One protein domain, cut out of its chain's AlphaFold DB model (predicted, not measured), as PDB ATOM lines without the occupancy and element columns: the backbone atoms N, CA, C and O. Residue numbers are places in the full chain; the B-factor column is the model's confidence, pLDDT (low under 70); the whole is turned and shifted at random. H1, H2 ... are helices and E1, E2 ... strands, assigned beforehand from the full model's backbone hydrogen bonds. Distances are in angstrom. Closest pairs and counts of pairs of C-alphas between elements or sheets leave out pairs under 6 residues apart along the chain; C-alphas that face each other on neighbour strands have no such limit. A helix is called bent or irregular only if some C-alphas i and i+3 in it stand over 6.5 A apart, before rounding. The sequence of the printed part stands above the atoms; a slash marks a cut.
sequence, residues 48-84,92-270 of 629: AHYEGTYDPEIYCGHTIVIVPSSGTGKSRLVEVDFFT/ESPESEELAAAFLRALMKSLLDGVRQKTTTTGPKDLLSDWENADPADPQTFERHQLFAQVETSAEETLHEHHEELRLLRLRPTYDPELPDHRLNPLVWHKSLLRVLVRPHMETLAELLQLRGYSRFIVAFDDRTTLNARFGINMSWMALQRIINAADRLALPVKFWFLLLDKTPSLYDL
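AT A GLANCE: This is residues 48 to 84 and 92 to 270 of the 629 residues of an uncharacterized protein of Heterobasidion irregulare (strain TC 32-1) (UniProt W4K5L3). A strongly twisted sheet of four strands stands beside a cluster of crossed helices, with long H2 in the cluster's middle and H4, H7 and both arms of bent H6 packed on it. H7 sits between H2 and strand E4; the hairpin E1 and E2 reaches away from H2 and H4, and residues 135 to 141 stick out. The printed part has 216 residues with eight named helices and four named strands, in the order H1 E1 E2 H2 H3 H4 H5 H6 E3 H7 E4 H8; the class is mixed, helices and strands. The mixed sheet runs E2 E1 E4 E3; the whole is compact, radius of gyration of the C-alphas 17.8 A, spanning 51 by 42 by 37 A.

HOW THE PARTS SIT: Start at H1, residues 48 to 53, which touches no helix. Next find E1, 63 to 68, and E2, 75 to 78, an antiparallel hairpin; N 67 and O 76 are 2.9 A apart. H2, 94 to 117, is the hub. H3, 124 to 127, is close to H2 but not clearly touching, closest C-alphas Val 115 and Leu 127, 5.9 A. H4, 143 to 161, touches H2 at a steep tilt of 52 degrees, opposite ways, closest C-alphas Ala 102 and Ala 155, 4.8 A. H5, 163 to 171, is near H2 and meets H4 only through their link. H6, 186 to 211, was assigned as one helix by its hydrogen bonds but is bent: C-alphas 197 and 200 are 7.4 A apart. Its arms H6a, 186 to 197, and H6b, 200 to 211, are only just about perpendicular, at 70.3 degrees. H6a touches residues 97 to 105 of H2 alone, closest C-alphas Leu 197 and Arg 105, 5.8 A; H6b touches 105 to 116 alone, closest Leu 205 and Leu 112, 5.3 A. E3, 216 to 222, H7, 237 to 247, and E4, 255 to 261, form a strand-helix-strand unit, parallel neighbour strands with a helix between, its crossover right-handed. N 219 and O 257 are 2.9 A apart; between parallel E1 and E4, N 64 and O 258 are 2.9 A apart. H7 is on the sheet, and touches residues 96 to 101 of H2 alone, closest C-alphas Ala 239 and Glu 97, 4.9 A. H6b and H8, 265 to 269, only graze the sheet. Every O i to N i+4 pair is within hydrogen-bond range in H2, H4, H5, H6a, H6b and H7, against 1 of 2 in H1 and 0 of 1 in H8, where 2 of 2 O i to N i+3 pairs are; H3 is too short for such a pair.

IN THESE COORDINATES: Find C-alpha 48 at (0.221, 42.973, 37.973), where H1 begins. H2 runs 34.9 A from C-alpha 94 at (-29.780, 25.821, 44.766), H4 26.0 A and E3 19.8 A. H8 ends at C-alpha 269, (-23.952, 48.534, 50.156).

THE WHOLE: The C-alphas farthest apart, Ala 137 and Pro 177, are 54.6 A apart. Residues 85 to 91 are not printed; C-alphas 84 and 92 are 19.8 A apart. The links H3 to H4, H5 to H6 and E3 to H7 are long. Mean pLDDT of the printed part is 72.8; 81 residues are under 70, among them 63 to 84 and 261 to 270.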
ATOM      1  N   ALA A  48      -1.046  43.323  37.328       76.94
ATOM      2  CA  ALA A  48       0.221  42.973  37.973       76.94
ATOM      3  C   ALA A  48       0.267  43.360  39.466       76.94
ATOM      4  O   ALA A  48       0.997  42.737  40.233       76.94
ATOM      5  N   HIS A  49      -0.512  44.364  39.879       79.06
ATOM      6  CA  HIS A  49      -0.690  44.732  41.283       79.06
ATOM      7  C   HIS A  49      -1.643  43.761  41.992       79.06
ATOM      8  O   HIS A  49      -1.247  43.194  43.005       79.06
ATOM      9  N   TYR A  50      -2.819  43.485  41.416       74.44
ATOM     10  CA  TYR A  50      -3.779  42.509  41.937       74.44
ATOM     11  C   TYR A  50      -3.175  41.103  42.038       74.44
ATOM     12  O   TYR A  50      -3.364  40.437  43.044       74.44
ATOM     13  N   GLU A  51      -2.362  40.659  41.073       79.12
ATOM     14  CA  GLU A  51      -1.629  39.385  41.190       79.12
ATOM     15  C   GLU A  51      -0.550  39.362  42.281       79.12
ATOM     16  O   GLU A  51      -0.086  38.277  42.628       79.12
ATOM     17  N   GLY A  52      -0.128  40.526  42.782       78.81
ATOM     18  CA  GLY A  52       0.833  40.668  43.875       78.81
ATOM     19  C   GLY A  52       0.200  40.934  45.246       78.81
ATOM     20  O   GLY A  52       0.885  40.759  46.251       78.81
ATOM     21  N   THR A  53      -1.070  41.352  45.302       76.81
ATOM     22  CA  THR A  53      -1.837  41.549  46.548       76.81
ATOM     23  C   THR A  53      -2.886  40.470  46.801       76.81
ATOM     24  O   THR A  53      -3.349  40.352  47.930       76.81
ATOM     25  N   TYR A  54      -3.259  39.682  45.788       78.81
ATOM     26  CA  TYR A  54      -4.200  38.575  45.933       78.81
ATOM     27  C   TYR A  54      -3.656  37.512  46.901       78.81
ATOM     28  O   TYR A  54      -2.678  36.816  46.619       78.81
ATOM     29  N   ASP A  55      -4.345  37.385  48.031       71.88
ATOM     30  CA  ASP A  55      -4.212  36.316  49.015       71.88
ATOM     31  C   ASP A  55      -5.494  35.449  48.987       71.88
ATOM     32  O   ASP A  55      -6.575  35.980  49.261       71.88
ATOM     33  N   PRO A  56      -5.415  34.139  48.669       68.44
ATOM     34  CA  PRO A  56      -6.576  33.240  48.584       68.44
ATOM     35  C   PRO A  56      -7.256  32.937  49.935       68.44
ATOM     36  O   PRO A  56      -8.321  32.310  49.958       68.44
ATOM     37  N   GLU A  57      -6.658  33.343  51.060       68.12
ATOM     38  CA  GLU A  57      -7.276  33.268  52.390       68.12
ATOM     39  C   GLU A  57      -8.051  34.553  52.753       68.12
ATOM     40  O   GLU A  57      -8.857  34.534  53.684       68.12
ATOM     41  N   ILE A  58      -7.852  35.652  52.007       60.81
ATOM     42  CA  ILE A  58      -8.524  36.951  52.208       60.81
ATOM     43  C   ILE A  58      -9.560  37.207  51.106       60.81
ATOM     44  O   ILE A  58     -10.725  37.485  51.391       60.81
ATOM     45  N   TYR A  59      -9.157  37.106  49.842       62.03
ATOM     46  CA  TYR A  59     -10.009  37.410  48.696       62.03
ATOM     47  C   TYR A  59     -10.625  36.129  48.121       62.03
ATOM     48  O   TYR A  59     -10.051  35.045  48.194       62.03
ATOM     49  N   CYS A  60     -11.812  36.254  47.527       59.62
ATOM     50  CA  CYS A  60     -12.513  35.149  46.879       59.62
ATOM     51  C   CYS A  60     -12.719  35.479  45.400       59.62
ATOM     52  O   CYS A  60     -13.487  36.386  45.076       59.62
ATOM     53  N   GLY A  61     -12.066  34.715  44.524       62.28
ATOM     54  CA  GLY A  61     -12.002  34.976  43.095       62.28
ATOM     55  C   GLY A  61     -10.788  35.818  42.700       62.28
ATOM     56  O   GLY A  61     -10.588  36.913  43.227       62.28
ATOM     57  N   HIS A  62     -10.095  35.410  41.634       73.25
ATOM     58  CA  HIS A  62      -9.474  36.304  40.645       73.25
ATOM     59  C   HIS A  62     -10.581  37.112  39.918       73.25
ATOM     60  O   HIS A  62     -10.711  37.109  38.692       73.25
ATOM     61  N   THR A  63     -11.431  37.775  40.703       69.06
ATOM     62  CA  THR A  63     -12.661  38.450  40.301       69.06
ATOM     63  C   THR A  63     -12.455  39.941  40.491       69.06
ATOM     64  O   THR A  63     -12.357  40.423  41.618       69.06
ATOM     65  N   ILE A  64     -12.412  40.691  39.395       68.06
ATOM     66  CA  ILE A  64     -12.341  42.150  39.445       68.06
ATOM     67  C   ILE A  64     -13.736  42.682  39.147       68.06
ATOM     68  O   ILE A  64     -14.211  42.657  38.008       68.06
ATOM     69  N   VAL A  65     -14.395  43.168  40.198       62.06
ATOM     70  CA  VAL A  65     -15.618  43.950  40.054       62.06
ATOM     71  C   VAL A  65     -15.232  45.305  39.478       62.06
ATOM     72  O   VAL A  65     -14.523  46.102  40.101       62.06
ATOM     73  N   ILE A  66     -15.731  45.573  38.279       61.34
ATOM     74  CA  ILE A  66     -15.751  46.911  37.713       61.34
ATOM     75  C   ILE A  66     -17.152  47.444  37.974       61.34
ATOM     76  O   ILE A  66     -18.115  46.933  37.412       61.34
ATOM     77  N   VAL A  67     -17.262  48.499  38.779       54.22
ATOM     78  CA  VAL A  67     -18.504  49.272  38.896       54.22
ATOM     79  C   VAL A  67     -18.445  50.402  37.862       54.22
ATOM     80  O   VAL A  67     -17.804  51.431  38.129       54.22
ATOM     81  N   PRO A  68     -19.048  50.265  36.662       48.28
ATOM     82  CA  PRO A  68     -19.354  51.409  35.815       48.28
ATOM     83  C   PRO A  68     -20.224  52.387  36.607       48.28
ATOM     84  O   PRO A  68     -21.388  52.114  36.885       48.28
ATOM     85  N   SER A  69     -19.684  53.552  36.982       41.09
ATOM     86  CA  SER A  69     -20.491  54.539  37.698       41.09
ATOM     87  C   SER A  69     -21.635  55.018  36.795       41.09
ATOM     88  O   SER A  69     -21.407  55.840  35.899       41.09
ATOM     89  N   SER A  70     -22.860  54.569  37.066       38.22
ATOM     90  CA  SER A  70     -24.091  54.873  36.320       38.22
ATOM     91  C   SER A  70     -24.533  56.345  36.408       38.22
ATOM     92  O   SER A  70     -25.626  56.695  35.965       38.22
ATOM     93  N   GLY A  71     -23.659  57.232  36.901       39.28
ATOM     94  CA  GLY A  71     -23.854  58.679  36.995       39.28
ATOM     95  C   GLY A  71     -22.600  59.564  36.895       39.28
ATOM     96  O   GLY A  71     -22.776  60.770  36.900       39.28
ATOM     97  N   THR A  72     -21.357  59.048  36.808       35.16
ATOM     98  CA  THR A  72     -20.135  59.908  36.896       35.16
ATOM     99  C   THR A  72     -19.000  59.623  35.901       35.16
ATOM    100  O   THR A  72     -17.874  60.073  36.117       35.16
ATOM    101  N   GLY A  73     -19.240  58.844  34.840       33.84
ATOM    102  CA  GLY A  73     -18.255  58.626  33.765       33.84
ATOM    103  C   GLY A  73     -16.936  57.950  34.177       33.84
ATOM    104  O   GLY A  73     -15.960  58.028  33.436       33.84
ATOM    105  N   LYS A  74     -16.876  57.310  35.354       40.12
ATOM    106  CA  LYS A  74     -15.676  56.642  35.879       40.12
ATOM    107  C   LYS A  74     -16.011  55.226  36.314       40.12
ATOM    108  O   LYS A  74     -16.537  55.016  37.405       40.12
ATOM    109  N   SER A  75     -15.673  54.261  35.463       36.38
ATOM    110  CA  SER A  75     -15.546  52.864  35.873       36.38
ATOM    111  C   SER A  75     -14.559  52.788  37.033       36.38
ATOM    112  O   SER A  75     -13.441  53.292  36.922       36.38
ATOM    113  N   ARG A  76     -14.975  52.206  38.157       39.66
ATOM    114  CA  ARG A  76     -14.096  51.965  39.302       39.66
ATOM    115  C   ARG A  76     -13.757  50.490  39.350       39.66
ATOM    116  O   ARG A  76     -14.666  49.665  39.363       39.66
ATOM    117  N   LEU A  77     -12.467  50.185  39.410       36.78
ATOM    118  CA  LEU A  77     -12.001  48.904  39.918       36.78
ATOM    119  C   LEU A  77     -12.282  48.911  41.424       36.78
ATOM    120  O   LEU A  77     -11.863  49.846  42.113       36.78
ATOM    121  N   VAL A  78     -13.042  47.938  41.918       34.47
ATOM    122  CA  VAL A  78     -13.368  47.826  43.343       34.47
ATOM    123  C   VAL A  78     -12.618  46.633  43.916       34.47
ATOM    124  O   VAL A  78     -12.802  45.501  43.481       34.47
ATOM    125  N   GLU A  79     -11.763  46.901  44.899       31.94
ATOM    126  CA  GLU A  79     -11.236  45.879  45.797       31.94
ATOM    127  C   GLU A  79     -12.362  45.466  46.754       31.94
ATOM    128  O   GLU A  79     -12.943  46.328  47.417       31.94
ATOM    129  N   VAL A  80     -12.721  44.177  46.776       31.02
ATOM    130  CA  VAL A  80     -13.928  43.699  47.473       31.02
ATOM    131  C   VAL A  80     -13.569  42.752  48.614       31.02
ATOM    132  O   VAL A  80     -13.293  41.570  48.416       31.02
ATOM    133  N   ASP A  81     -13.583  43.303  49.824       29.78
ATOM    134  CA  ASP A  81     -13.231  42.622  51.070       29.78
ATOM    135  C   ASP A  81     -14.471  41.925  51.670       29.78
ATOM    136  O   ASP A  81     -15.201  42.468  52.502       29.78
ATOM    137  N   PHE A  82     -14.787  40.732  51.155       35.88
ATOM    138  CA  PHE A  82     -16.083  40.068  51.374       35.88
ATOM    139  C   PHE A  82     -16.263  39.388  52.751       35.88
ATOM    140  O   PHE A  82     -17.347  38.876  53.044       35.88
ATOM    141  N   PHE A  83     -15.254  39.375  53.631       29.12
ATOM    142  CA  PHE A  83     -15.280  38.604  54.885       29.12
ATOM    143  C   PHE A  83     -15.879  39.326  56.109       29.12
ATOM    144  O   PHE A  83     -15.378  39.211  57.228       29.12
ATOM    145  N   THR A  84     -17.043  39.975  55.970       28.73
ATOM    146  CA  THR A  84     -17.873  40.328  57.144       28.73
ATOM    147  C   THR A  84     -19.354  39.949  57.021       28.73
ATOM    148  O   THR A  84     -20.205  40.725  56.610       28.73
ATOM    149  N   GLU A  92     -32.811  32.598  47.450       50.59
ATOM    150  CA  GLU A  92     -32.167  32.051  46.242       50.59
ATOM    151  C   GLU A  92     -32.061  30.516  46.337       50.59
ATOM    152  O   GLU A  92     -31.414  29.990  47.248       50.59
ATOM    153  N   SER A  93     -32.696  29.784  45.410       57.22
ATOM    154  CA  SER A  93     -32.693  28.312  45.414       57.22
ATOM    155  C   SER A  93     -31.367  27.727  44.886       57.22
ATOM    156  O   SER A  93     -30.697  28.369  44.069       57.22
ATOM    157  N   PRO A  94     -30.990  26.487  45.273       59.12
ATOM    158  CA  PRO A  94     -29.780  25.821  44.766       59.12
ATOM    159  C   PRO A  94     -29.743  25.665  43.238       59.12
ATOM    160  O   PRO A  94     -28.670  25.553  42.652       59.12
ATOM    161  N   GLU A  95     -30.908  25.693  42.584       74.31
ATOM    162  CA  GLU A  95     -31.043  25.573  41.128       74.31
ATOM    163  C   GLU A  95     -30.428  26.775  40.398       74.31
ATOM    164  O   GLU A  95     -29.896  26.613  39.305       74.31
ATOM    165  N   SER A  96     -30.414  27.963  41.019       80.56
ATOM    166  CA  SER A  96     -29.741  29.151  40.466       80.56
ATOM    167  C   SER A  96     -28.217  28.974  40.362       80.56
ATOM    168  O   SER A  96     -27.592  29.441  39.408       80.56
ATOM    169  N   GLU A  97     -27.621  28.251  41.311       86.94
ATOM    170  CA  GLU A  97     -26.186  27.946  41.363       86.94
ATOM    171  C   GLU A  97     -25.826  26.763  40.455       86.94
ATOM    172  O   GLU A  97     -24.756  26.756  39.848       86.94
ATOM    173  N   GLU A  98     -26.740  25.803  40.286       89.94
ATOM    174  CA  GLU A  98     -26.633  24.755  39.264       89.94
ATOM    175  C   GLU A  98     -26.693  25.339  37.848       89.94
ATOM    176  O   GLU A  98     -25.834  25.010  37.031       89.94
ATOM    177  N   LEU A  99     -27.630  26.255  37.572       86.88
ATOM    178  CA  LEU A  99     -27.705  27.010  36.315       86.88
ATOM    179  C   LEU A  99     -26.405  27.777  36.049       86.88
ATOM    180  O   LEU A  99     -25.837  27.656  34.966       86.88
ATOM    181  N   ALA A 100     -25.880  28.487  37.052       89.62
ATOM    182  CA  ALA A 100     -24.597  29.180  36.953       89.62
ATOM    183  C   ALA A 100     -23.418  28.240  36.643       89.62
ATOM    184  O   ALA A 100     -22.565  28.562  35.812       89.62
ATOM    185  N   ALA A 101     -23.365  27.063  37.269       93.12
ATOM    186  CA  ALA A 101     -22.323  26.070  37.016       93.12
ATOM    187  C   ALA A 101     -22.478  25.370  35.653       93.12
ATOM    188  O   ALA A 101     -21.475  25.101  34.989       93.12
ATOM    189  N   ALA A 102     -23.705  25.122  35.193       91.75
ATOM    190  CA  ALA A 102     -23.978  24.568  33.869       91.75
ATOM    191  C   ALA A 102     -23.659  25.571  32.747       91.75
ATOM    192  O   ALA A 102     -22.987  25.210  31.780       91.75
ATOM    193  N   PHE A 103     -24.042  26.839  32.914       91.81
ATOM    194  CA  PHE A 103     -23.658  27.938  32.028       91.81
ATOM    195  C   PHE A 103     -22.133  28.095  31.957       91.81
ATOM    196  O   PHE A 103     -21.567  28.146  30.864       91.81
ATOM    197  N   LEU A 104     -21.437  28.091  33.103       92.94
ATOM    198  CA  LEU A 104     -19.978  28.212  33.125       92.94
ATOM    199  C   LEU A 104     -19.284  26.989  32.494       92.94
ATOM    200  O   LEU A 104     -18.322  27.173  31.749       92.94
ATOM    201  N   ARG A 105     -19.789  25.757  32.697       94.81
ATOM    202  CA  ARG A 105     -19.337  24.549  31.964       94.81
ATOM    203  C   ARG A 105     -19.492  24.736  30.459       94.81
ATOM    204  O   ARG A 105     -18.527  24.533  29.726       94.81
ATOM    205  N   ALA A 106     -20.685  25.115  30.003       93.94
ATOM    206  CA  ALA A 106     -21.001  25.256  28.587       93.94
ATOM    207  C   ALA A 106     -20.154  26.351  27.913       93.94
ATOM    208  O   ALA A 106     -19.629  26.135  26.820       93.94
ATOM    209  N   LEU A 107     -19.921  27.476  28.598       93.31
ATOM    210  CA  LEU A 107     -19.018  28.531  28.143       93.31
ATOM    211  C   LEU A 107     -17.562  28.043  28.058       93.31
ATOM    212  O   LEU A 107     -16.926  28.219  27.020       93.31
ATOM    213  N   MET A 108     -17.034  27.385  29.100       95.19
ATOM    214  CA  MET A 108     -15.669  26.832  29.075       95.19
ATOM    215  C   MET A 108     -15.497  25.763  27.982       95.19
ATOM    216  O   MET A 108     -14.458  25.733  27.328       95.19
ATOM    217  N   LYS A 109     -16.517  24.927  27.743       95.56
ATOM    218  CA  LYS A 109     -16.570  23.937  26.652       95.56
ATOM    219  C   LYS A 109     -16.539  24.608  25.273       95.56
ATOM    220  O   LYS A 109     -15.686  24.273  24.460       95.56
ATOM    221  N   SER A 110     -17.408  25.592  25.032       94.38
ATOM    222  CA  SER A 110     -17.468  26.329  23.761       94.38
ATOM    223  C   SER A 110     -16.150  27.060  23.457       94.38
ATOM    224  O   SER A 110     -15.615  26.954  22.353       94.38
ATOM    225  N   LEU A 111     -15.556  27.711  24.466       93.12
ATOM    226  CA  LEU A 111     -14.229  28.326  24.361       93.12
ATOM    227  C   LEU A 111     -13.136  27.284  24.072       93.12
ATOM    228  O   LEU A 111     -12.322  27.490  23.175       93.12
ATOM    229  N   LEU A 112     -13.129  26.154  24.783       94.50
ATOM    230  CA  LEU A 112     -12.187  25.052  24.565       94.50
ATOM    231  C   LEU A 112     -12.263  24.497  23.139       94.50
ATOM    232  O   LEU A 112     -11.223  24.309  22.508       94.50
ATOM    233  N   ASP A 113     -13.461  24.266  22.612       93.31
ATOM    234  CA  ASP A 113     -13.637  23.686  21.283       93.31
ATOM    235  C   ASP A 113     -13.326  24.688  20.156       93.31
ATOM    236  O   ASP A 113     -12.751  24.290  19.139       93.31
ATOM    237  N   GLY A 114     -13.573  25.989  20.350       90.38
ATOM    238  CA  GLY A 114     -13.084  27.047  19.453       90.38
ATOM    239  C   GLY A 114     -11.552  27.177  19.464       90.38
ATOM    240  O   GLY A 114     -10.910  27.194  18.411       90.38
ATOM    241  N   VAL A 115     -10.933  27.167  20.652       90.06
ATOM    242  CA  VAL A 115      -9.465  27.181  20.815       90.06
ATOM    243  C   VAL A 115      -8.829  25.938  20.176       90.06
ATOM    244  O   VAL A 115      -7.801  26.055  19.508       90.06
ATOM    245  N   ARG A 116      -9.429  24.747  20.332       91.75
ATOM    246  CA  ARG A 116      -8.961  23.477  19.737       91.75
ATOM    247  C   ARG A 116      -8.907  23.506  18.212       91.75
ATOM    248  O   ARG A 116      -7.935  23.012  17.647       91.75
ATOM    249  N   GLN A 117      -9.919  24.078  17.558       88.69
ATOM    250  CA  GLN A 117     -10.017  24.119  16.092       88.69
ATOM    251  C   GLN A 117      -8.934  24.991  15.434       88.69
ATOM    252  O   GLN A 117      -8.639  24.830  14.249       88.69
ATOM    253  N   LYS A 118      -8.306  25.894  16.194       87.19
ATOM    254  CA  LYS A 118      -7.342  26.875  15.681       87.19
ATOM    255  C   LYS A 118      -5.906  26.405  15.849       87.19
ATOM    256  O   LYS A 118      -5.530  25.855  16.885       87.19
ATOM    257  N   THR A 119      -5.078  26.647  14.836       75.81
ATOM    258  CA  THR A 119      -3.681  26.184  14.794       75.81
ATOM    259  C   THR A 119      -2.799  26.872  15.844       75.81
ATOM    260  O   THR A 119      -3.193  27.837  16.491       75.81
ATOM    261  N   THR A 120      -1.587  26.364  16.062       65.50
ATOM    262  CA  THR A 120      -0.669  26.844  17.114       65.50
ATOM    263  C   THR A 120       0.079  28.139  16.777       65.50
ATOM    264  O   THR A 120       0.823  28.639  17.613       65.50
ATOM    265  N   THR A 121      -0.098  28.696  15.574       59.50
ATOM    266  CA  THR A 121       0.610  29.903  15.097       59.50
ATOM    267  C   THR A 121      -0.254  31.168  15.078       59.50
ATOM    268  O   THR A 121       0.208  32.210  14.619       59.50
ATOM    269  N   THR A 122      -1.508  31.082  15.520       64.88
ATOM    270  CA  THR A 122      -2.469  32.194  15.551       64.88
ATOM    271  C   THR A 122      -2.255  33.099  16.768       64.88
ATOM    272  O   THR A 122      -1.935  32.613  17.854       64.88
ATOM    273  N   GLY A 123      -2.463  34.408  16.608       69.94
ATOM    274  CA  GLY A 123      -2.351  35.377  17.698       69.94
ATOM    275  C   GLY A 123      -3.507  35.308  18.711       69.94
ATOM    276  O   GLY A 123      -4.483  34.587  18.495       69.94
ATOM    277  N   PRO A 124      -3.451  36.095  19.805       68.31
ATOM    278  CA  PRO A 124      -4.491  36.086  20.840       68.31
ATOM    279  C   PRO A 124      -5.873  36.507  20.320       68.31
ATOM    280  O   PRO A 124      -6.879  35.989  20.792       68.31
ATOM    281  N   LYS A 125      -5.920  37.420  19.332       67.88
ATOM    282  CA  LYS A 125      -7.166  37.843  18.667       67.88
ATOM    283  C   LYS A 125      -7.773  36.694  17.873       67.88
ATOM    284  O   LYS A 125      -8.890  36.279  18.137       67.88
ATOM    285  N   ASP A 126      -6.991  36.166  16.935       78.38
ATOM    286  CA  ASP A 126      -7.341  35.054  16.053       78.38
ATOM    287  C   ASP A 126      -7.886  33.855  16.850       78.38
ATOM    288  O   ASP A 126      -8.853  33.219  16.445       78.38
ATOM    289  N   LEU A 127      -7.306  33.581  18.028       81.50
ATOM    290  CA  LEU A 127      -7.730  32.510  18.928       81.50
ATOM    291  C   LEU A 127      -9.208  32.620  19.349       81.50
ATOM    292  O   LEU A 127      -9.870  31.597  19.503       81.50
ATOM    293  N   LEU A 128      -9.747  33.838  19.466       84.56
ATOM    294  CA  LEU A 128     -11.124  34.131  19.882       84.56
ATOM    295  C   LEU A 128     -11.900  34.982  18.852       84.56
ATOM    296  O   LEU A 128     -12.897  35.601  19.210       84.56
ATOM    297  N   SER A 129     -11.476  34.992  17.579       82.94
ATOM    298  CA  SER A 129     -12.097  35.748  16.468       82.94
ATOM    299  C   SER A 129     -13.622  35.633  16.397       82.94
ATOM    300  O   SER A 129     -14.317  36.617  16.182       82.94
ATOM    301  N   ASP A 130     -14.119  34.429  16.640       82.25
ATOM    302  CA  ASP A 130     -15.517  33.991  16.547       82.25
ATOM    303  C   ASP A 130     -16.401  34.679  17.616       82.25
ATOM    304  O   ASP A 130     -17.627  34.732  17.516       82.25
ATOM    305  N   TRP A 131     -15.754  35.247  18.643       81.00
ATOM    306  CA  TRP A 131     -16.349  36.039  19.717       81.00
ATOM    307  C   TRP A 131     -16.152  37.560  19.529       81.00
ATOM    308  O   TRP A 131     -16.556  38.328  20.407       81.00
ATOM    309  N   GLU A 132     -15.553  38.032  18.425       76.50
ATOM    310  CA  GLU A 132     -15.455  39.470  18.129       76.50
ATOM    311  C   GLU A 132     -16.784  40.032  17.589       76.50
ATOM    312  O   GLU A 132     -17.454  39.440  16.746       76.50
ATOM    313  N   ASN A 133     -17.163  41.231  18.046       65.19
ATOM    314  CA  ASN A 133     -18.314  41.957  17.505       65.19
ATOM    315  C   ASN A 133     -17.898  42.686  16.216       65.19
ATOM    316  O   ASN A 133     -17.389  43.807  16.285       65.19
ATOM    317  N   ALA A 134     -18.100  42.061  15.053       55.81
ATOM    318  CA  ALA A 134     -17.701  42.623  13.758       55.81
ATOM    319  C   ALA A 134     -18.492  43.889  13.353       55.81
ATOM    320  O   ALA A 134     -17.921  44.812  12.774       55.81
ATOM    321  N   ASP A 135     -19.783  43.947  13.687       55.72
ATOM    322  CA  ASP A 135     -20.677  45.099  13.508       55.72
ATOM    323  C   ASP A 135     -21.741  45.061  14.636       55.72
ATOM    324  O   ASP A 135     -22.029  43.975  15.140       55.72
ATOM    325  N   PRO A 136     -22.300  46.184  15.123       55.31
ATOM    326  CA  PRO A 136     -23.464  46.165  16.019       55.31
ATOM    327  C   PRO A 136     -24.838  46.187  15.314       55.31
ATOM    328  O   PRO A 136     -25.848  46.087  16.008       55.31
ATOM    329  N   ALA A 137     -24.916  46.365  13.989       53.19
ATOM    330  CA  ALA A 137     -26.163  46.725  13.296       53.19
ATOM    331  C   ALA A 137     -27.184  45.588  13.074       53.19
ATOM    332  O   ALA A 137     -28.373  45.880  12.970       53.19
ATOM    333  N   ASP A 138     -26.762  44.320  13.019       59.28
ATOM    334  CA  ASP A 138     -27.655  43.160  12.822       59.28
ATOM    335  C   ASP A 138     -27.310  42.002  13.780       59.28
ATOM    336  O   ASP A 138     -26.586  41.076  13.414       59.28
ATOM    337  N   PRO A 139     -27.819  42.022  15.026       55.91
ATOM    338  CA  PRO A 139     -27.450  41.046  16.048       55.91
ATOM    339  C   PRO A 139     -27.601  39.569  15.652       55.91
ATOM    340  O   PRO A 139     -26.878  38.734  16.190       55.91
ATOM    341  N   GLN A 140     -28.522  39.214  14.747       54.59
ATOM    342  CA  GLN A 140     -28.865  37.808  14.498       54.59
ATOM    343  C   GLN A 140     -27.916  37.092  13.526       54.59
ATOM    344  O   GLN A 140     -27.833  35.863  13.566       54.59
ATOM    345  N   THR A 141     -27.160  37.818  12.698       53.91
ATOM    346  CA  THR A 141     -26.210  37.209  11.748       53.91
ATOM    347  C   THR A 141     -24.819  36.940  12.335       53.91
ATOM    348  O   THR A 141     -23.983  36.340  11.661       53.91
ATOM    349  N   PHE A 142     -24.558  37.309  13.596       71.06
ATOM    350  CA  PHE A 142     -23.228  37.171  14.201       71.06
ATOM    351  C   PHE A 142     -22.952  35.803  14.832       71.06
ATOM    352  O   PHE A 142     -23.699  35.316  15.683       71.06
ATOM    353  N   GLU A 143     -21.782  35.258  14.499       78.62
ATOM    354  CA  GLU A 143     -21.200  34.025  15.041       78.62
ATOM    355  C   GLU A 143     -21.220  33.998  16.579       78.62
ATOM    356  O   GLU A 143     -21.715  33.042  17.172       78.62
ATOM    357  N   ARG A 144     -20.848  35.104  17.239       81.06
ATOM    358  CA  ARG A 144     -20.920  35.251  18.704       81.06
ATOM    359  C   ARG A 144     -22.316  34.995  19.295       81.06
ATOM    360  O   ARG A 144     -22.418  34.411  20.371       81.06
ATOM    361  N   HIS A 145     -23.396  35.416  18.629       77.00
ATOM    362  CA  HIS A 145     -24.759  35.148  19.113       77.00
ATOM    363  C   HIS A 145     -25.159  33.683  18.904       77.00
ATOM    364  O   HIS A 145     -25.874  33.125  19.735       77.00
ATOM    365  N   GLN A 146     -24.663  33.042  17.843       82.12
ATOM    366  CA  GLN A 146     -24.857  31.609  17.610       82.12
ATOM    367  C   GLN A 146     -24.075  30.775  18.637       82.12
ATOM    368  O   GLN A 146     -24.618  29.814  19.177       82.12
ATOM    369  N   LEU A 147     -22.850  31.182  18.986       86.00
ATOM    370  CA  LEU A 147     -22.057  30.579  20.062       86.00
ATOM    371  C   LEU A 147     -22.733  30.737  21.429       86.00
ATOM    372  O   LEU A 147     -22.797  29.770  22.183       86.00
ATOM    373  N   PHE A 148     -23.316  31.900  21.743       83.12
ATOM    374  CA  PHE A 148     -24.104  32.050  22.972       83.12
ATOM    375  C   PHE A 148     -25.364  31.172  22.990       83.12
ATOM    376  O   PHE A 148     -25.655  30.590  24.030       83.12
ATOM    377  N   ALA A 149     -26.065  31.001  21.864       80.06
ATOM    378  CA  ALA A 149     -27.185  30.059  21.776       80.06
ATOM    379  C   ALA A 149     -26.731  28.592  21.953       80.06
ATOM    380  O   ALA A 149     -27.411  27.807  22.605       80.06
ATOM    381  N   GLN A 150     -25.549  28.223  21.449       85.81
ATOM    382  CA  GLN A 150     -24.948  26.904  21.698       85.81
ATOM    383  C   GLN A 150     -24.536  26.715  23.169       85.81
ATOM    384  O   GLN A 150     -24.663  25.614  23.699       85.81
ATOM    385  N   VAL A 151     -24.064  27.771  23.843       88.38
ATOM    386  CA  VAL A 151     -23.789  27.762  25.292       88.38
ATOM    387  C   VAL A 151     -25.083  27.610  26.097       88.38
ATOM    388  O   VAL A 151     -25.101  26.847  27.056       88.38
ATOM    389  N   GLU A 152     -26.161  28.281  25.688       81.25
ATOM    390  CA  GLU A 152     -27.501  28.171  26.277       81.25
ATOM    391  C   GLU A 152     -28.032  26.728  26.176       81.25
ATOM    392  O   GLU A 152     -28.198  26.071  27.204       81.25
ATOM    393  N   THR A 153     -28.146  26.165  24.966       83.69
ATOM    394  CA  THR A 153     -28.569  24.764  24.773       83.69
ATOM    395  C   THR A 153     -27.633  23.769  25.469       83.69
ATOM    396  O   THR A 153     -28.098  22.861  26.155       83.69
ATOM    397  N   SER A 154     -26.308  23.945  25.383       89.81
ATOM    398  CA  SER A 154     -25.368  23.035  26.052       89.81
ATOM    399  C   SER A 154     -25.407  23.152  27.584       89.81
ATOM    400  O   SER A 154     -24.913  22.237  28.249       89.81
ATOM    401  N   ALA A 155     -25.955  24.224  28.167       87.75
ATOM    402  CA  ALA A 155     -26.196  24.336  29.607       87.75
ATOM    403  C   ALA A 155     -27.484  23.598  30.021       87.75
ATOM    404  O   ALA A 155     -27.476  22.890  31.028       87.75
ATOM    405  N   GLU A 156     -28.549  23.667  29.219       84.50
ATOM    406  CA  GLU A 156     -29.762  22.858  29.422       84.50
ATOM    407  C   GLU A 156     -29.456  21.354  29.320       84.50
ATOM    408  O   GLU A 156     -29.790  20.584  30.224       84.50
ATOM    409  N   GLU A 157     -28.729  20.942  28.273       87.56
ATOM    410  CA  GLU A 157     -28.236  19.568  28.102       87.56
ATOM    411  C   GLU A 157     -27.409  19.108  29.309       87.56
ATOM    412  O   GLU A 157     -27.576  17.984  29.775       87.56
ATOM    413  N   THR A 158     -26.558  19.984  29.856       89.38
ATOM    414  CA  THR A 158     -25.743  19.701  31.051       89.38
ATOM    415  C   THR A 158     -26.606  19.382  32.272       89.38
ATOM    416  O   THR A 158     -26.315  18.430  32.998       89.38
ATOM    417  N   LEU A 159     -27.646  20.180  32.523       87.50
ATOM    418  CA  LEU A 159     -28.533  19.988  33.674       87.50
ATOM    419  C   LEU A 159     -29.380  18.722  33.528       87.50
ATOM    420  O   LEU A 159     -29.654  18.057  34.526       87.50
ATOM    421  N   HIS A 160     -29.749  18.355  32.299       85.62
ATOM    422  CA  HIS A 160     -30.426  17.093  32.020       85.62
ATOM    423  C   HIS A 160     -29.486  15.884  32.187       85.62
ATOM    424  O   HIS A 160     -29.827  14.936  32.893       85.62
ATOM    425  N   GLU A 161     -28.281  15.945  31.607       90.75
ATOM    426  CA  GLU A 161     -27.223  14.924  31.686       90.75
ATOM    427  C   GLU A 161     -26.852  14.596  33.142       90.75
ATOM    428  O   GLU A 161     -26.839  13.429  33.538       90.75
ATOM    429  N   HIS A 162     -26.610  15.623  33.961       91.38
ATOM    430  CA  HIS A 162     -26.204  15.464  35.357       91.38
ATOM    431  C   HIS A 162     -27.378  15.485  36.360       91.38
ATOM    432  O   HIS A 162     -27.121  15.468  37.564       91.38
ATOM    433  N   HIS A 163     -28.651  15.480  35.928       86.81
ATOM    434  CA  HIS A 163     -29.818  15.636  36.820       86.81
ATOM    435  C   HIS A 163     -29.773  14.715  38.049       86.81
ATOM    436  O   HIS A 163     -29.930  15.168  39.183       86.81
ATOM    437  N   GLU A 164     -29.524  13.418  37.848       86.44
ATOM    438  CA  GLU A 164     -29.473  12.452  38.950       86.44
ATOM    439  C   GLU A 164     -28.241  12.624  39.845       86.44
ATOM    440  O   GLU A 164     -28.321  12.377  41.048       86.44
ATOM    441  N   GLU A 165     -27.117  13.097  39.305       89.25
ATOM    442  CA  GLU A 165     -25.925  13.402  40.098       89.25
ATOM    443  C   GLU A 165     -26.153  14.640  40.974       89.25
ATOM    444  O   GLU A 165     -25.905  14.587  42.179       89.25
ATOM    445  N   LEU A 166     -26.722  15.709  40.409       87.94
ATOM    446  CA  LEU A 166     -27.123  16.919  41.130       87.94
ATOM    447  C   LEU A 166     -28.169  16.591  42.207       87.94
ATOM    448  O   LEU A 166     -27.990  16.939  43.376       87.94
ATOM    449  N   ARG A 167     -29.201  15.804  41.865       86.12
ATOM    450  CA  ARG A 167     -30.202  15.297  42.818       86.12
ATOM    451  C   ARG A 167     -29.557  14.503  43.956       86.12
ATOM    452  O   ARG A 167     -29.933  14.685  45.113       86.12
ATOM    453  N   LEU A 168     -28.574  13.649  43.663       84.62
ATOM    454  CA  LEU A 168     -27.832  12.906  44.684       84.62
ATOM    455  C   LEU A 168     -26.940  13.816  45.541       84.62
ATOM    456  O   LEU A 168     -26.881  13.596  46.750       84.62
ATOM    457  N   LEU A 169     -26.292  14.841  44.977       83.75
ATOM    458  CA  LEU A 169     -25.522  15.825  45.749       83.75
ATOM    459  C   LEU A 169     -26.422  16.559  46.757       83.75
ATOM    460  O   LEU A 169     -26.124  16.515  47.950       83.75
ATOM    461  N   ARG A 170     -27.566  17.113  46.313       82.12
ATOM    462  CA  ARG A 170     -28.577  17.760  47.183       82.12
ATOM    463  C   ARG A 170     -29.031  16.843  48.333       82.12
ATOM    464  O   ARG A 170     -29.329  17.301  49.440       82.12
ATOM    465  N   LEU A 171     -29.123  15.533  48.080       77.56
ATOM    466  CA  LEU A 171     -29.633  14.544  49.035       77.56
ATOM    467  C   LEU A 171     -28.593  14.031  50.048       77.56
ATOM    468  O   LEU A 171     -29.005  13.616  51.132       77.56
ATOM    469  N   ARG A 172     -27.286  14.067  49.750       66.19
ATOM    470  CA  ARG A 172     -26.226  13.539  50.637       66.19
ATOM    471  C   ARG A 172     -26.050  14.374  51.922       66.19
ATOM    472  O   ARG A 172     -25.496  15.471  51.831       66.19
ATOM    473  N   PRO A 173     -26.320  13.843  53.135       52.84
ATOM    474  CA  PRO A 173     -25.536  14.260  54.298       52.84
ATOM    475  C   PRO A 173     -24.083  13.852  54.019       52.84
ATOM    476  O   PRO A 173     -23.806  12.696  53.685       52.84
ATOM    477  N   THR A 174     -23.166  14.814  54.015       48.06
ATOM    478  CA  THR A 174     -21.892  14.633  53.302       48.06
ATOM    479  C   THR A 174     -20.876  13.844  54.142       48.06
ATOM    480  O   THR A 174     -20.092  14.409  54.891       48.06
ATOM    481  N   TYR A 175     -20.888  12.514  53.994       44.75
ATOM    482  CA  TYR A 175     -19.844  11.586  54.471       44.75
ATOM    483  C   TYR A 175     -18.659  11.488  53.475       44.75
ATOM    484  O   TYR A 175     -18.066  10.428  53.286       44.75
ATOM    485  N   ASP A 176     -18.333  12.597  52.802       53.22
ATOM    486  CA  ASP A 176     -17.103  12.762  52.019       53.22
ATOM    487  C   ASP A 176     -16.034  13.277  53.009       53.22
ATOM    488  O   ASP A 176     -16.196  14.378  53.536       53.22
ATOM    489  N   PRO A 177     -14.992  12.497  53.360       53.84
ATOM    490  CA  PRO A 177     -14.060  12.874  54.429       53.84
ATOM    491  C   PRO A 177     -13.223  14.123  54.102       53.84
ATOM    492  O   PRO A 177     -12.595  14.675  55.003       53.84
ATOM    493  N   GLU A 178     -13.229  14.583  52.847       53.22
ATOM    494  CA  GLU A 178     -12.575  15.821  52.412       53.22
ATOM    495  C   GLU A 178     -13.521  17.040  52.408       53.22
ATOM    496  O   GLU A 178     -13.056  18.178  52.303       53.22
ATOM    497  N   LEU A 179     -14.844  16.838  52.521       54.47
ATOM    498  CA  LEU A 179     -15.864  17.879  52.330       54.47
ATOM    499  C   LEU A 179     -17.000  17.783  53.381       54.47
ATOM    500  O   LEU A 179     -17.859  16.907  53.271       54.47
ATOM    501  N   PRO A 180     -17.057  18.692  54.382       55.25
ATOM    502  CA  PRO A 180     -18.086  18.674  55.431       55.25
ATOM    503  C   PRO A 180     -19.490  19.000  54.891       55.25
ATOM    504  O   PRO A 180     -19.625  19.486  53.774       55.25
ATOM    505  N   ASP A 181     -20.541  18.772  55.693       57.19
ATOM    506  CA  ASP A 181     -21.938  18.908  55.244       57.19
ATOM    507  C   ASP A 181     -22.226  20.267  54.577       57.19
ATOM    508  O   ASP A 181     -22.223  21.325  55.215       57.19
ATOM    509  N   HIS A 182     -22.512  20.218  53.276       64.50
ATOM    510  CA  HIS A 182     -22.776  21.391  52.449       64.50
ATOM    511  C   HIS A 182     -24.021  22.172  52.892       64.50
ATOM    512  O   HIS A 182     -24.104  23.376  52.656       64.50
ATOM    513  N   ARG A 183     -24.950  21.533  53.617       57.88
ATOM    514  CA  ARG A 183     -26.121  22.190  54.222       57.88
ATOM    515  C   ARG A 183     -25.749  23.151  55.355       57.88
ATOM    516  O   ARG A 183     -26.562  23.985  55.737       57.88
ATOM    517  N   LEU A 184     -24.526  23.042  55.879       58.34
ATOM    518  CA  LEU A 184     -23.949  23.944  56.878       58.34
ATOM    519  C   LEU A 184     -22.925  24.921  56.272       58.34
ATOM    520  O   LEU A 184     -22.494  25.846  56.958       58.34
ATOM    521  N   ASN A 185     -22.516  24.731  55.009       70.00
ATOM    522  CA  ASN A 185     -21.521  25.571  54.342       70.00
ATOM    523  C   ASN A 185     -21.731  25.621  52.810       70.00
ATOM    524  O   ASN A 185     -21.279  24.709  52.106       70.00
ATOM    525  N   PRO A 186     -22.314  26.713  52.270       72.19
ATOM    526  CA  PRO A 186     -22.527  26.892  50.831       72.19
ATOM    527  C   PRO A 186     -21.264  26.719  49.974       72.19
ATOM    528  O   PRO A 186     -21.347  26.183  48.874       72.19
ATOM    529  N   LEU A 187     -20.075  27.056  50.492       75.56
ATOM    530  CA  LEU A 187     -18.819  26.904  49.747       75.56
ATOM    531  C   LEU A 187     -18.502  25.439  49.402       75.56
ATOM    532  O   LEU A 187     -17.779  25.183  48.441       75.56
ATOM    533  N   VAL A 188     -19.015  24.464  50.164       79.75
ATOM    534  CA  VAL A 188     -18.867  23.036  49.828       79.75
ATOM    535  C   VAL A 188     -19.806  22.642  48.690       79.75
ATOM    536  O   VAL A 188     -19.423  21.859  47.819       79.75
ATOM    537  N   TRP A 189     -21.009  23.211  48.657       85.19
ATOM    538  CA  TRP A 189     -21.952  23.027  47.560       85.19
ATOM    539  C   TRP A 189     -21.400  23.629  46.257       85.19
ATOM    540  O   TRP A 189     -21.283  22.908  45.267       85.19
ATOM    541  N   HIS A 190     -20.899  24.872  46.279       88.25
ATOM    542  CA  HIS A 190     -20.255  25.504  45.111       88.25
ATOM    543  C   HIS A 190     -19.054  24.701  44.602       88.25
ATOM    544  O   HIS A 190     -18.942  24.452  43.404       88.25
ATOM    545  N   LYS A 191     -18.191  24.211  45.507       86.75
ATOM    546  CA  LYS A 191     -17.089  23.292  45.164       86.75
ATOM    547  C   LYS A 191     -17.578  21.976  44.557       86.75
ATOM    548  O   LYS A 191     -16.899  21.433  43.690       86.75
ATOM    549  N   SER A 192     -18.725  21.456  44.993       88.94
ATOM    550  CA  SER A 192     -19.295  20.205  44.476       88.94
ATOM    551  C   SER A 192     -19.842  20.383  43.060       88.94
ATOM    552  O   SER A 192     -19.505  19.589  42.185       88.94
ATOM    553  N   LEU A 193     -20.593  21.463  42.813       91.44
ATOM    554  CA  LEU A 193     -21.064  21.845  41.477       91.44
ATOM    555  C   LEU A 193     -19.897  22.098  40.520       91.44
ATOM    556  O   LEU A 193     -19.878  21.587  39.402       91.44
ATOM    557  N   LEU A 194     -18.877  22.822  40.983       91.38
ATOM    558  CA  LEU A 194     -17.653  23.063  40.231       91.38
ATOM    559  C   LEU A 194     -16.914  21.754  39.894       91.38
ATOM    560  O   LEU A 194     -16.519  21.571  38.746       91.38
ATOM    561  N   ARG A 195     -16.741  20.848  40.872       90.94
ATOM    562  CA  ARG A 195     -16.062  19.545  40.712       90.94
ATOM    563  C   ARG A 195     -16.729  18.679  39.643       90.94
ATOM    564  O   ARG A 195     -16.013  18.015  38.901       90.94
ATOM    565  N   VAL A 196     -18.061  18.686  39.585       91.31
ATOM    566  CA  VAL A 196     -18.853  17.849  38.670       91.31
ATOM    567  C   VAL A 196     -19.018  18.489  37.290       91.31
ATOM    568  O   VAL A 196     -18.785  17.832  36.279       91.31
ATOM    569  N   LEU A 197     -19.393  19.771  37.226       94.62
ATOM    570  CA  LEU A 197     -19.793  20.419  35.974       94.62
ATOM    571  C   LEU A 197     -18.625  21.150  35.295       94.62
ATOM    572  O   LEU A 197     -18.290  20.865  34.146       94.62
ATOM    573  N   VAL A 198     -18.006  22.106  35.994       95.12
ATOM    574  CA  VAL A 198     -17.108  23.109  35.385       95.12
ATOM    575  C   VAL A 198     -15.675  22.600  35.231       95.12
ATOM    576  O   VAL A 198     -15.063  22.775  34.173       95.12
ATOM    577  N   ARG A 199     -15.138  21.976  36.288       94.88
ATOM    578  CA  ARG A 199     -13.712  21.652  36.448       94.88
ATOM    579  C   ARG A 199     -13.089  20.986  35.209       94.88
ATOM    580  O   ARG A 199     -12.097  21.535  34.736       94.88
ATOM    581  N   PRO A 200     -13.634  19.890  34.636       95.56
ATOM    582  CA  PRO A 200     -12.941  19.153  33.573       95.56
ATOM    583  C   PRO A 200     -12.682  19.995  32.315       95.56
ATOM    584  O   PRO A 200     -11.624  19.895  31.691       95.56
ATOM    585  N   HIS A 201     -13.631  20.863  31.958       95.69
ATOM    586  CA  HIS A 201     -13.514  21.750  30.799       95.69
ATOM    587  C   HIS A 201     -12.542  22.902  31.072       95.69
ATOM    588  O   HIS A 201     -11.744  23.251  30.204       95.69
ATOM    589  N   MET A 202     -12.569  23.454  32.288       95.19
ATOM    590  CA  MET A 202     -11.697  24.554  32.704       95.19
ATOM    591  C   MET A 202     -10.232  24.114  32.860       95.19
ATOM    592  O   MET A 202      -9.339  24.823  32.405       95.19
ATOM    593  N   GLU A 203      -9.980  22.924  33.417       96.56
ATOM    594  CA  GLU A 203      -8.648  22.302  33.489       96.56
ATOM    595  C   GLU A 203      -8.093  22.026  32.081       96.56
ATOM    596  O   GLU A 203      -7.006  22.499  31.748       96.56
ATOM    597  N   THR A 204      -8.877  21.391  31.200       96.81
ATOM    598  CA  THR A 204      -8.455  21.115  29.812       96.81
ATOM    599  C   THR A 204      -8.187  22.401  29.008       96.81
ATOM    600  O   THR A 204      -7.263  22.451  28.193       96.81
ATOM    601  N   LEU A 205      -8.974  23.463  29.228       95.38
ATOM    602  CA  LEU A 205      -8.745  24.777  28.617       95.38
ATOM    603  C   LEU A 205      -7.469  25.434  29.164       95.38
ATOM    604  O   LEU A 205      -6.690  25.978  28.381       95.38
ATOM    605  N   ALA A 206      -7.220  25.347  30.472       95.88
ATOM    606  CA  ALA A 206      -6.004  25.862  31.094       95.88
ATOM    607  C   ALA A 206      -4.743  25.188  30.522       95.88
ATOM    608  O   ALA A 206      -3.800  25.879  30.138       95.88
ATOM    609  N   GLU A 207      -4.736  23.857  30.409       96.25
ATOM    610  CA  GLU A 207      -3.631  23.099  29.807       96.25
ATOM    611  C   GLU A 207      -3.390  23.509  28.347       96.25
ATOM    612  O   GLU A 207      -2.259  23.809  27.958       96.25
ATOM    613  N   LEU A 208      -4.449  23.594  27.535       93.94
ATOM    614  CA  LEU A 208      -4.344  23.970  26.123       93.94
ATOM    615  C   LEU A 208      -3.855  25.415  25.924       93.94
ATOM    616  O   LEU A 208      -3.145  25.699  24.957       93.94
ATOM    617  N   LEU A 209      -4.207  26.325  26.834       92.44
ATOM    618  CA  LEU A 209      -3.708  27.699  26.846       92.44
ATOM    619  C   LEU A 209      -2.236  27.763  27.284       92.44
ATOM    620  O   LEU A 209      -1.449  28.446  26.625       92.44
ATOM    621  N   GLN A 210      -1.828  26.999  28.306       94.19
ATOM    622  CA  GLN A 210      -0.421  26.912  28.721       94.19
ATOM    623  C   GLN A 210       0.464  26.332  27.608       94.19
ATOM    624  O   GLN A 210       1.530  26.878  27.322       94.19
ATOM    625  N   LEU A 211       0.002  25.287  26.912       92.56
ATOM    626  CA  LEU A 211       0.689  24.696  25.753       92.56
ATOM    627  C   LEU A 211       0.846  25.676  24.574       92.56
ATOM    628  O   LEU A 211       1.737  25.498  23.744       92.56
ATOM    629  N   ARG A 212       0.017  26.726  24.507       89.62
ATOM    630  CA  ARG A 212       0.127  27.840  23.546       89.62
ATOM    631  C   ARG A 212       0.922  29.040  24.091       89.62
ATOM    632  O   ARG A 212       1.020  30.056  23.412       89.62
ATOM    633  N   GLY A 213       1.510  28.928  25.284       90.56
ATOM    634  CA  GLY A 213       2.349  29.957  25.907       90.56
ATOM    635  C   GLY A 213       1.592  31.038  26.686       90.56
ATOM    636  O   GLY A 213       2.203  32.030  27.086       90.56
ATOM    637  N   TYR A 214       0.287  30.875  26.919       90.19
ATOM    638  CA  TYR A 214      -0.502  31.809  27.724       90.19
ATOM    639  C   TYR A 214      -0.390  31.483  29.217       90.19
ATOM    640  O   TYR A 214      -0.449  30.324  29.612       90.19
ATOM    641  N   SER A 215      -0.263  32.513  30.058       89.62
ATOM    642  CA  SER A 215      -0.264  32.398  31.529       89.62
ATOM    643  C   SER A 215      -1.528  32.963  32.190       89.62
ATOM    644  O   SER A 215      -1.764  32.740  33.377       89.62
ATOM    645  N   ARG A 216      -2.346  33.691  31.419       88.00
ATOM    646  CA  ARG A 216      -3.591  34.340  31.847       88.00
ATOM    647  C   ARG A 216      -4.680  34.125  30.803       88.00
ATOM    648  O   ARG A 216      -4.396  34.150  29.608       88.00
ATOM    649  N   PHE A 217      -5.915  34.005  31.264       88.31
ATOM    650  CA  PHE A 217      -7.132  34.052  30.462       88.31
ATOM    651  C   PHE A 217      -8.117  35.006  31.144       88.31
ATOM    652  O   PHE A 217      -8.160  35.040  32.371       88.31
ATOM    653  N   ILE A 218      -8.867  35.808  30.385       86.88
ATOM    654  CA  ILE A 218      -9.762  36.830  30.953       86.88
ATOM    655  C   ILE A 218     -11.150  36.690  30.334       86.88
ATOM    656  O   ILE A 218     -11.291  36.750  29.114       86.88
ATOM    657  N   VAL A 219     -12.169  36.536  31.177       85.88
ATOM    658  CA  VAL A 219     -13.582  36.472  30.784       85.88
ATOM    659  C   VAL A 219     -14.296  37.687  31.357       85.88
ATOM    660  O   VAL A 219     -14.254  37.910  32.564       85.88
ATOM    661  N   ALA A 220     -14.954  38.472  30.505       82.62
ATOM    662  CA  ALA A 220     -15.761  39.610  30.928       82.62
ATOM    663  C   ALA A 220     -17.251  39.311  30.760       82.62
ATOM    664  O   ALA A 220     -17.712  39.030  29.651       82.62
ATOM    665  N   PHE A 221     -17.988  39.405  31.863       78.50
ATOM    666  CA  PHE A 221     -19.441  39.358  31.884       78.50
ATOM    667  C   PHE A 221     -19.980  40.782  32.018       78.50
ATOM    668  O   PHE A 221     -19.553  41.530  32.900       78.50
ATOM    669  N   ASP A 222     -20.915  41.145  31.140       70.69
ATOM    670  CA  ASP A 222     -21.641  42.410  31.214       70.69
ATOM    671  C   ASP A 222     -23.037  42.187  31.792       70.69
ATOM    672  O   ASP A 222     -23.762  41.318  31.302       70.69
ATOM    673  N   ASP A 223     -23.426  42.979  32.796       61.75
ATOM    674  CA  ASP A 223     -24.788  42.998  33.344       61.75
ATOM    675  C   ASP A 223     -25.757  43.618  32.318       61.75
ATOM    676  O   ASP A 223     -26.109  44.803  32.348       61.75
ATOM    677  N   ARG A 224     -26.099  42.828  31.299       53.66
ATOM    678  CA  ARG A 224     -27.184  43.071  30.347       53.66
ATOM    679  C   ARG A 224     -28.279  42.047  30.605       53.66
ATOM    680  O   ARG A 224     -28.030  40.845  30.690       53.66
ATOM    681  N   THR A 225     -29.514  42.534  30.594       42.88
ATOM    682  CA  THR A 225     -30.748  41.757  30.772       42.88
ATOM    683  C   THR A 225     -30.877  40.545  29.844       42.88
ATOM    684  O   THR A 225     -31.604  39.614  30.176       42.88
ATOM    685  N   THR A 226     -30.148  40.493  28.722       42.56
ATOM    686  CA  THR A 226     -30.091  39.335  27.815       42.56
ATOM    687  C   THR A 226     -29.632  38.035  28.477       42.56
ATOM    688  O   THR A 226     -30.091  36.985  28.039       42.56
ATOM    689  N   LEU A 227     -28.794  38.076  29.524       44.97
ATOM    690  CA  LEU A 227     -28.407  36.867  30.277       44.97
ATOM    691  C   LEU A 227     -29.551  36.285  31.125       44.97
ATOM    692  O   LEU A 227     -29.519  35.102  31.439       44.97
ATOM    693  N   ASN A 228     -30.576  37.083  31.442       39.12
ATOM    694  CA  ASN A 228     -31.749  36.643  32.208       39.12
ATOM    695  C   ASN A 228     -32.969  36.387  31.300       39.12
ATOM    696  O   ASN A 228     -33.838  35.585  31.624       39.12
ATOM    697  N   ALA A 229     -33.050  37.068  30.153       39.41
ATOM    698  CA  ALA A 229     -34.264  37.148  29.340       39.41
ATOM    699  C   ALA A 229     -34.574  35.920  28.458       39.41
ATOM    700  O   ALA A 229     -35.647  35.896  27.856       39.41
ATOM    701  N   ARG A 230     -33.665  34.941  28.327       42.59
ATOM    702  CA  ARG A 230     -33.842  33.795  27.408       42.59
ATOM    703  C   ARG A 230     -34.012  32.434  28.083       42.59
ATOM    704  O   ARG A 230     -34.961  31.739  27.739       42.59
ATOM    705  N   PHE A 231     -33.209  32.120  29.102       45.06
ATOM    706  CA  PHE A 231     -33.216  30.830  29.816       45.06
ATOM    707  C   PHE A 231     -34.561  30.417  30.455       45.06
ATOM    708  O   PHE A 231     -34.666  29.324  31.003       45.06
ATOM    709  N   GLY A 232     -35.570  31.297  30.508       42.50
ATOM    710  CA  GLY A 232     -36.863  31.058  31.174       42.50
ATOM    711  C   GLY A 232     -36.793  30.939  32.706       42.50
ATOM    712  O   GLY A 232     -37.817  31.030  33.380       42.50
ATOM    713  N   ILE A 233     -35.587  30.781  33.257       46.50
ATOM    714  CA  ILE A 233     -35.264  30.635  34.672       46.50
ATOM    715  C   ILE A 233     -34.128  31.618  34.980       46.50
ATOM    716  O   ILE A 233     -33.088  31.599  34.326       46.50
ATOM    717  N   ASN A 234     -34.319  32.495  35.967       57.38
ATOM    718  CA  ASN A 234     -33.344  33.540  36.289       57.38
ATOM    719  C   ASN A 234     -32.113  32.962  37.012       57.38
ATOM    720  O   ASN A 234     -32.130  32.777  38.230       57.38
ATOM    721  N   MET A 235     -31.019  32.745  36.280       71.00
ATOM    722  CA  MET A 235     -29.682  32.616  36.866       71.00
ATOM    723  C   MET A 235     -29.308  33.948  37.534       71.00
ATOM    724  O   MET A 235     -29.182  34.964  36.856       71.00
ATOM    725  N   SER A 236     -29.118  33.975  38.855       74.62
ATOM    726  CA  SER A 236     -28.735  35.220  39.530       74.62
ATOM    727  C   SER A 236     -27.254  35.554  39.287       74.62
ATOM    728  O   SER A 236     -26.385  34.678  39.256       74.62
ATOM    729  N   TRP A 237     -26.939  36.847  39.182       75.56
ATOM    730  CA  TRP A 237     -25.554  37.339  39.144       75.56
ATOM    731  C   TRP A 237     -24.757  36.882  40.377       75.56
ATOM    732  O   TRP A 237     -23.605  36.460  40.273       75.56
ATOM    733  N   MET A 238     -25.420  36.862  41.538       77.56
ATOM    734  CA  MET A 238     -24.865  36.380  42.802       77.56
ATOM    735  C   MET A 238     -24.544  34.878  42.785       77.56
ATOM    736  O   MET A 238     -23.615  34.457  43.476       77.56
ATOM    737  N   ALA A 239     -25.292  34.059  42.043       82.75
ATOM    738  CA  ALA A 239     -25.009  32.638  41.852       82.75
ATOM    739  C   ALA A 239     -23.805  32.439  40.917       82.75
ATOM    740  O   ALA A 239     -22.889  31.687  41.254       82.75
ATOM    741  N   LEU A 240     -23.737  33.181  39.804       85.50
ATOM    742  CA  LEU A 240     -22.575  33.171  38.906       85.50
ATOM    743  C   LEU A 240     -21.289  33.588  39.635       85.50
ATOM    744  O   LEU A 240     -20.283  32.882  39.555       85.50
ATOM    745  N   GLN A 241     -21.334  34.664  40.426       83.12
ATOM    746  CA  GLN A 241     -20.203  35.099  41.247       83.12
ATOM    747  C   GLN A 241     -19.799  34.046  42.296       83.12
ATOM    748  O   GLN A 241     -18.609  33.808  42.493       83.12
ATOM    749  N   ARG A 242     -20.759  33.361  42.939       84.88
ATOM    750  CA  ARG A 242     -20.476  32.267  43.893       84.88
ATOM    751  C   ARG A 242     -19.754  31.085  43.238       84.88
ATOM    752  O   ARG A 242     -18.779  30.589  43.802       84.88
ATOM    753  N   ILE A 243     -20.167  30.670  42.039       89.19
ATOM    754  CA  ILE A 243     -19.492  29.594  41.292       89.19
ATOM    755  C   ILE A 243     -18.099  30.029  40.806       89.19
ATOM    756  O   ILE A 243     -17.143  29.266  40.950       89.19
ATOM    757  N   ILE A 244     -17.946  31.260  40.310       89.00
ATOM    758  CA  ILE A 244     -16.643  31.839  39.933       89.00
ATOM    759  C   ILE A 244     -15.676  31.855  41.128       89.00
ATOM    760  O   ILE A 244     -14.542  31.388  41.026       89.00
ATOM    761  N   ASN A 245     -16.143  32.295  42.296       84.56
ATOM    762  CA  ASN A 245     -15.343  32.334  43.521       84.56
ATOM    763  C   ASN A 245     -14.995  30.929  44.067       84.56
ATOM    764  O   ASN A 245     -14.074  30.790  44.872       84.56
ATOM    765  N   ALA A 246     -15.694  29.875  43.629       86.94
ATOM    766  CA  ALA A 246     -15.285  28.489  43.864       86.94
ATOM    767  C   ALA A 246     -14.253  27.999  42.831       86.94
ATOM    768  O   ALA A 246     -13.331  27.271  43.207       86.94
ATOM    769  N   ALA A 247     -14.376  28.416  41.563       86.62
ATOM    770  CA  ALA A 247     -13.437  28.105  40.474       86.62
ATOM    771  C   ALA A 247     -12.008  28.588  40.765       86.62
ATOM    772  O   ALA A 247     -11.035  27.939  40.396       86.62
ATOM    773  N   ASP A 248     -11.902  29.683  41.510       81.25
ATOM    774  CA  ASP A 248     -10.667  30.274  42.023       81.25
ATOM    775  C   ASP A 248      -9.763  29.304  42.807       81.25
ATOM    776  O   ASP A 248      -8.543  29.435  42.823       81.25
ATOM    777  N   ARG A 249     -10.356  28.285  43.447       81.88
ATOM    778  CA  ARG A 249      -9.632  27.275  44.237       81.88
ATOM    779  C   ARG A 249      -9.127  26.095  43.394       81.88
ATOM    780  O   ARG A 249      -8.710  25.078  43.950       81.88
ATOM    781  N   LEU A 250      -9.186  26.193  42.064       85.25
ATOM    782  CA  LEU A 250      -8.554  25.245  41.148       85.25
ATOM    783  C   LEU A 250      -7.082  25.624  40.936       85.25
ATOM    784  O   LEU A 250      -6.767  26.735  40.518       85.25
ATOM    785  N   ALA A 251      -6.174  24.677  41.176       88.94
ATOM    786  CA  ALA A 251      -4.741  24.840  40.931       88.94
ATOM    787  C   ALA A 251      -4.426  24.736  39.424       88.94
ATOM    788  O   ALA A 251      -3.860  23.748  38.959       88.94
ATOM    789  N   LEU A 252      -4.853  25.737  38.654       92.00
ATOM    790  CA  LEU A 252      -4.767  25.739  37.195       92.00
ATOM    791  C   LEU A 252      -3.391  26.208  36.682       92.00
ATOM    792  O   LEU A 252      -2.803  27.134  37.244       92.00
ATOM    793  N   PRO A 253      -2.901  25.655  35.554       93.19
ATOM    794  CA  PRO A 253      -1.669  26.106  34.892       93.19
ATOM    795  C   PRO A 253      -1.743  27.522  34.283       93.19
ATOM    796  O   PRO A 253      -0.719  28.054  33.844       93.19
ATOM    797  N   VAL A 254      -2.938  28.120  34.242       92.38
ATOM    798  CA  VAL A 254      -3.257  29.447  33.694       92.38
ATOM    799  C   VAL A 254      -4.185  30.159  34.672       92.38
ATOM    800  O   VAL A 254      -5.162  29.565  35.123       92.38
ATOM    801  N   LYS A 255      -3.917  31.434  34.982       89.69
ATOM    802  CA  LYS A 255      -4.798  32.247  35.837       89.69
ATOM    803  C   LYS A 255      -6.044  32.676  35.061       89.69
ATOM    804  O   LYS A 255      -5.918  33.374  34.054       89.69
ATOM    805  N   PHE A 256      -7.226  32.298  35.538       90.06
ATOM    806  CA  PHE A 256      -8.506  32.753  34.991       90.06
ATOM    807  C   PHE A 256      -8.978  33.989  35.751       90.06
ATOM    808  O   PHE A 256      -9.342  33.898  36.916       90.06
ATOM    809  N   TRP A 257      -8.978  35.132  35.074       86.44
ATOM    810  CA  TRP A 257      -9.525  36.386  35.577       86.44
ATOM    811  C   TRP A 257     -10.972  36.558  35.120       86.44
ATOM    812  O   TRP A 257     -11.275  36.433  33.930       86.44
ATOM    813  N   PHE A 258     -11.851  36.906  36.052       84.56
ATOM    814  CA  PHE A 258     -13.260  37.169  35.787       84.56
ATOM    815  C   PHE A 258     -13.573  38.645  36.035       84.56
ATOM    816  O   PHE A 258     -13.398  39.160  37.139       84.56
ATOM    817  N   LEU A 259     -14.020  39.344  34.993       80.00
ATOM    818  CA  LEU A 259     -14.457  40.734  35.074       80.00
ATOM    819  C   LEU A 259     -15.977  40.763  35.185       80.00
ATOM    820  O   LEU A 259     -16.675  40.339  34.265       80.00
ATOM    821  N   LEU A 260     -16.467  41.273  36.311       74.88
ATOM    822  CA  LEU A 260     -17.890  41.459  36.573       74.88
ATOM    823  C   LEU A 260     -18.209  42.950  36.415       74.88
ATOM    824  O   LEU A 260     -17.835  43.761  37.264       74.88
ATOM    825  N   LEU A 261     -18.848  43.308  35.297       68.44
ATOM    826  CA  LEU A 261     -19.290  44.670  34.983       68.44
ATOM    827  C   LEU A 261     -20.706  44.887  35.551       68.44
ATOM    828  O   LEU A 261     -21.693  44.756  34.829       68.44
ATOM    829  N   ASP A 262     -20.814  45.184  36.846       57.22
ATOM    830  CA  ASP A 262     -22.117  45.350  37.507       57.22
ATOM    831  C   ASP A 262     -22.684  46.763  37.282       57.22
ATOM    832  O   ASP A 262     -22.103  47.762  37.718       57.22
ATOM    833  N   LYS A 263     -23.826  46.867  36.588       50.97
ATOM    834  CA  LYS A 263     -24.518  48.148  36.365       50.97
ATOM    835  C   LYS A 263     -25.466  48.507  37.510       50.97
ATOM    836  O   LYS A 263     -25.916  49.655  37.592       50.97
ATOM    837  N   THR A 264     -25.765  47.554  38.385       41.91
ATOM    838  CA  THR A 264     -26.703  47.694  39.490       41.91
ATOM    839  C   THR A 264     -26.005  48.352  40.691       41.91
ATOM    840  O   THR A 264     -24.958  47.894  41.147       41.91
ATOM    841  N   PRO A 265     -26.555  49.435  41.274       39.31
ATOM    842  CA  PRO A 265     -25.914  50.133  42.391       39.31
ATOM    843  C   PRO A 265     -25.947  49.360  43.726       39.31
ATOM    844  O   PRO A 265     -25.494  49.887  44.736       39.31
ATOM    845  N   SER A 266     -26.452  48.125  43.767       38.22
ATOM    846  CA  SER A 266     -26.555  47.297  44.980       38.22
ATOM    847  C   SER A 266     -25.195  46.943  45.597       38.22
ATOM    848  O   SER A 266     -25.089  46.877  46.822       38.22
ATOM    849  N   LEU A 267     -24.132  46.792  44.795       41.25
ATOM    850  CA  LEU A 267     -22.781  46.528  45.317       41.25
ATOM    851  C   LEU A 267     -22.196  47.684  46.154       41.25
ATOM    852  O   LEU A 267     -21.262  47.452  46.920       41.25
ATOM    853  N   TYR A 268     -22.753  48.902  46.092       37.66
ATOM    854  CA  TYR A 268     -22.325  50.005  46.968       37.66
ATOM    855  C   TYR A 268     -22.598  49.731  48.458       37.66
ATOM    856  O   TYR A 268     -21.868  50.242  49.305       37.66
ATOM    857  N   ASP A 269     -23.605  48.909  48.778       35.12
ATOM    858  CA  ASP A 269     -23.952  48.534  50.156       35.12
ATOM    859  C   ASP A 269     -23.200  47.299  50.674       35.12
ATOM    860  O   ASP A 269     -23.258  47.002  51.869       35.12
ATOM    861  N   LEU A 270     -22.461  46.611  49.798       35.59
ATOM    862  CA  LEU A 270     -21.589  45.483  50.142       35.59
ATOM    863  C   LEU A 270     -20.126  45.907  50.373       35.59
ATOM    864  O   LEU A 270     -19.323  45.104  50.840       35.59
TER     865      LEU A 270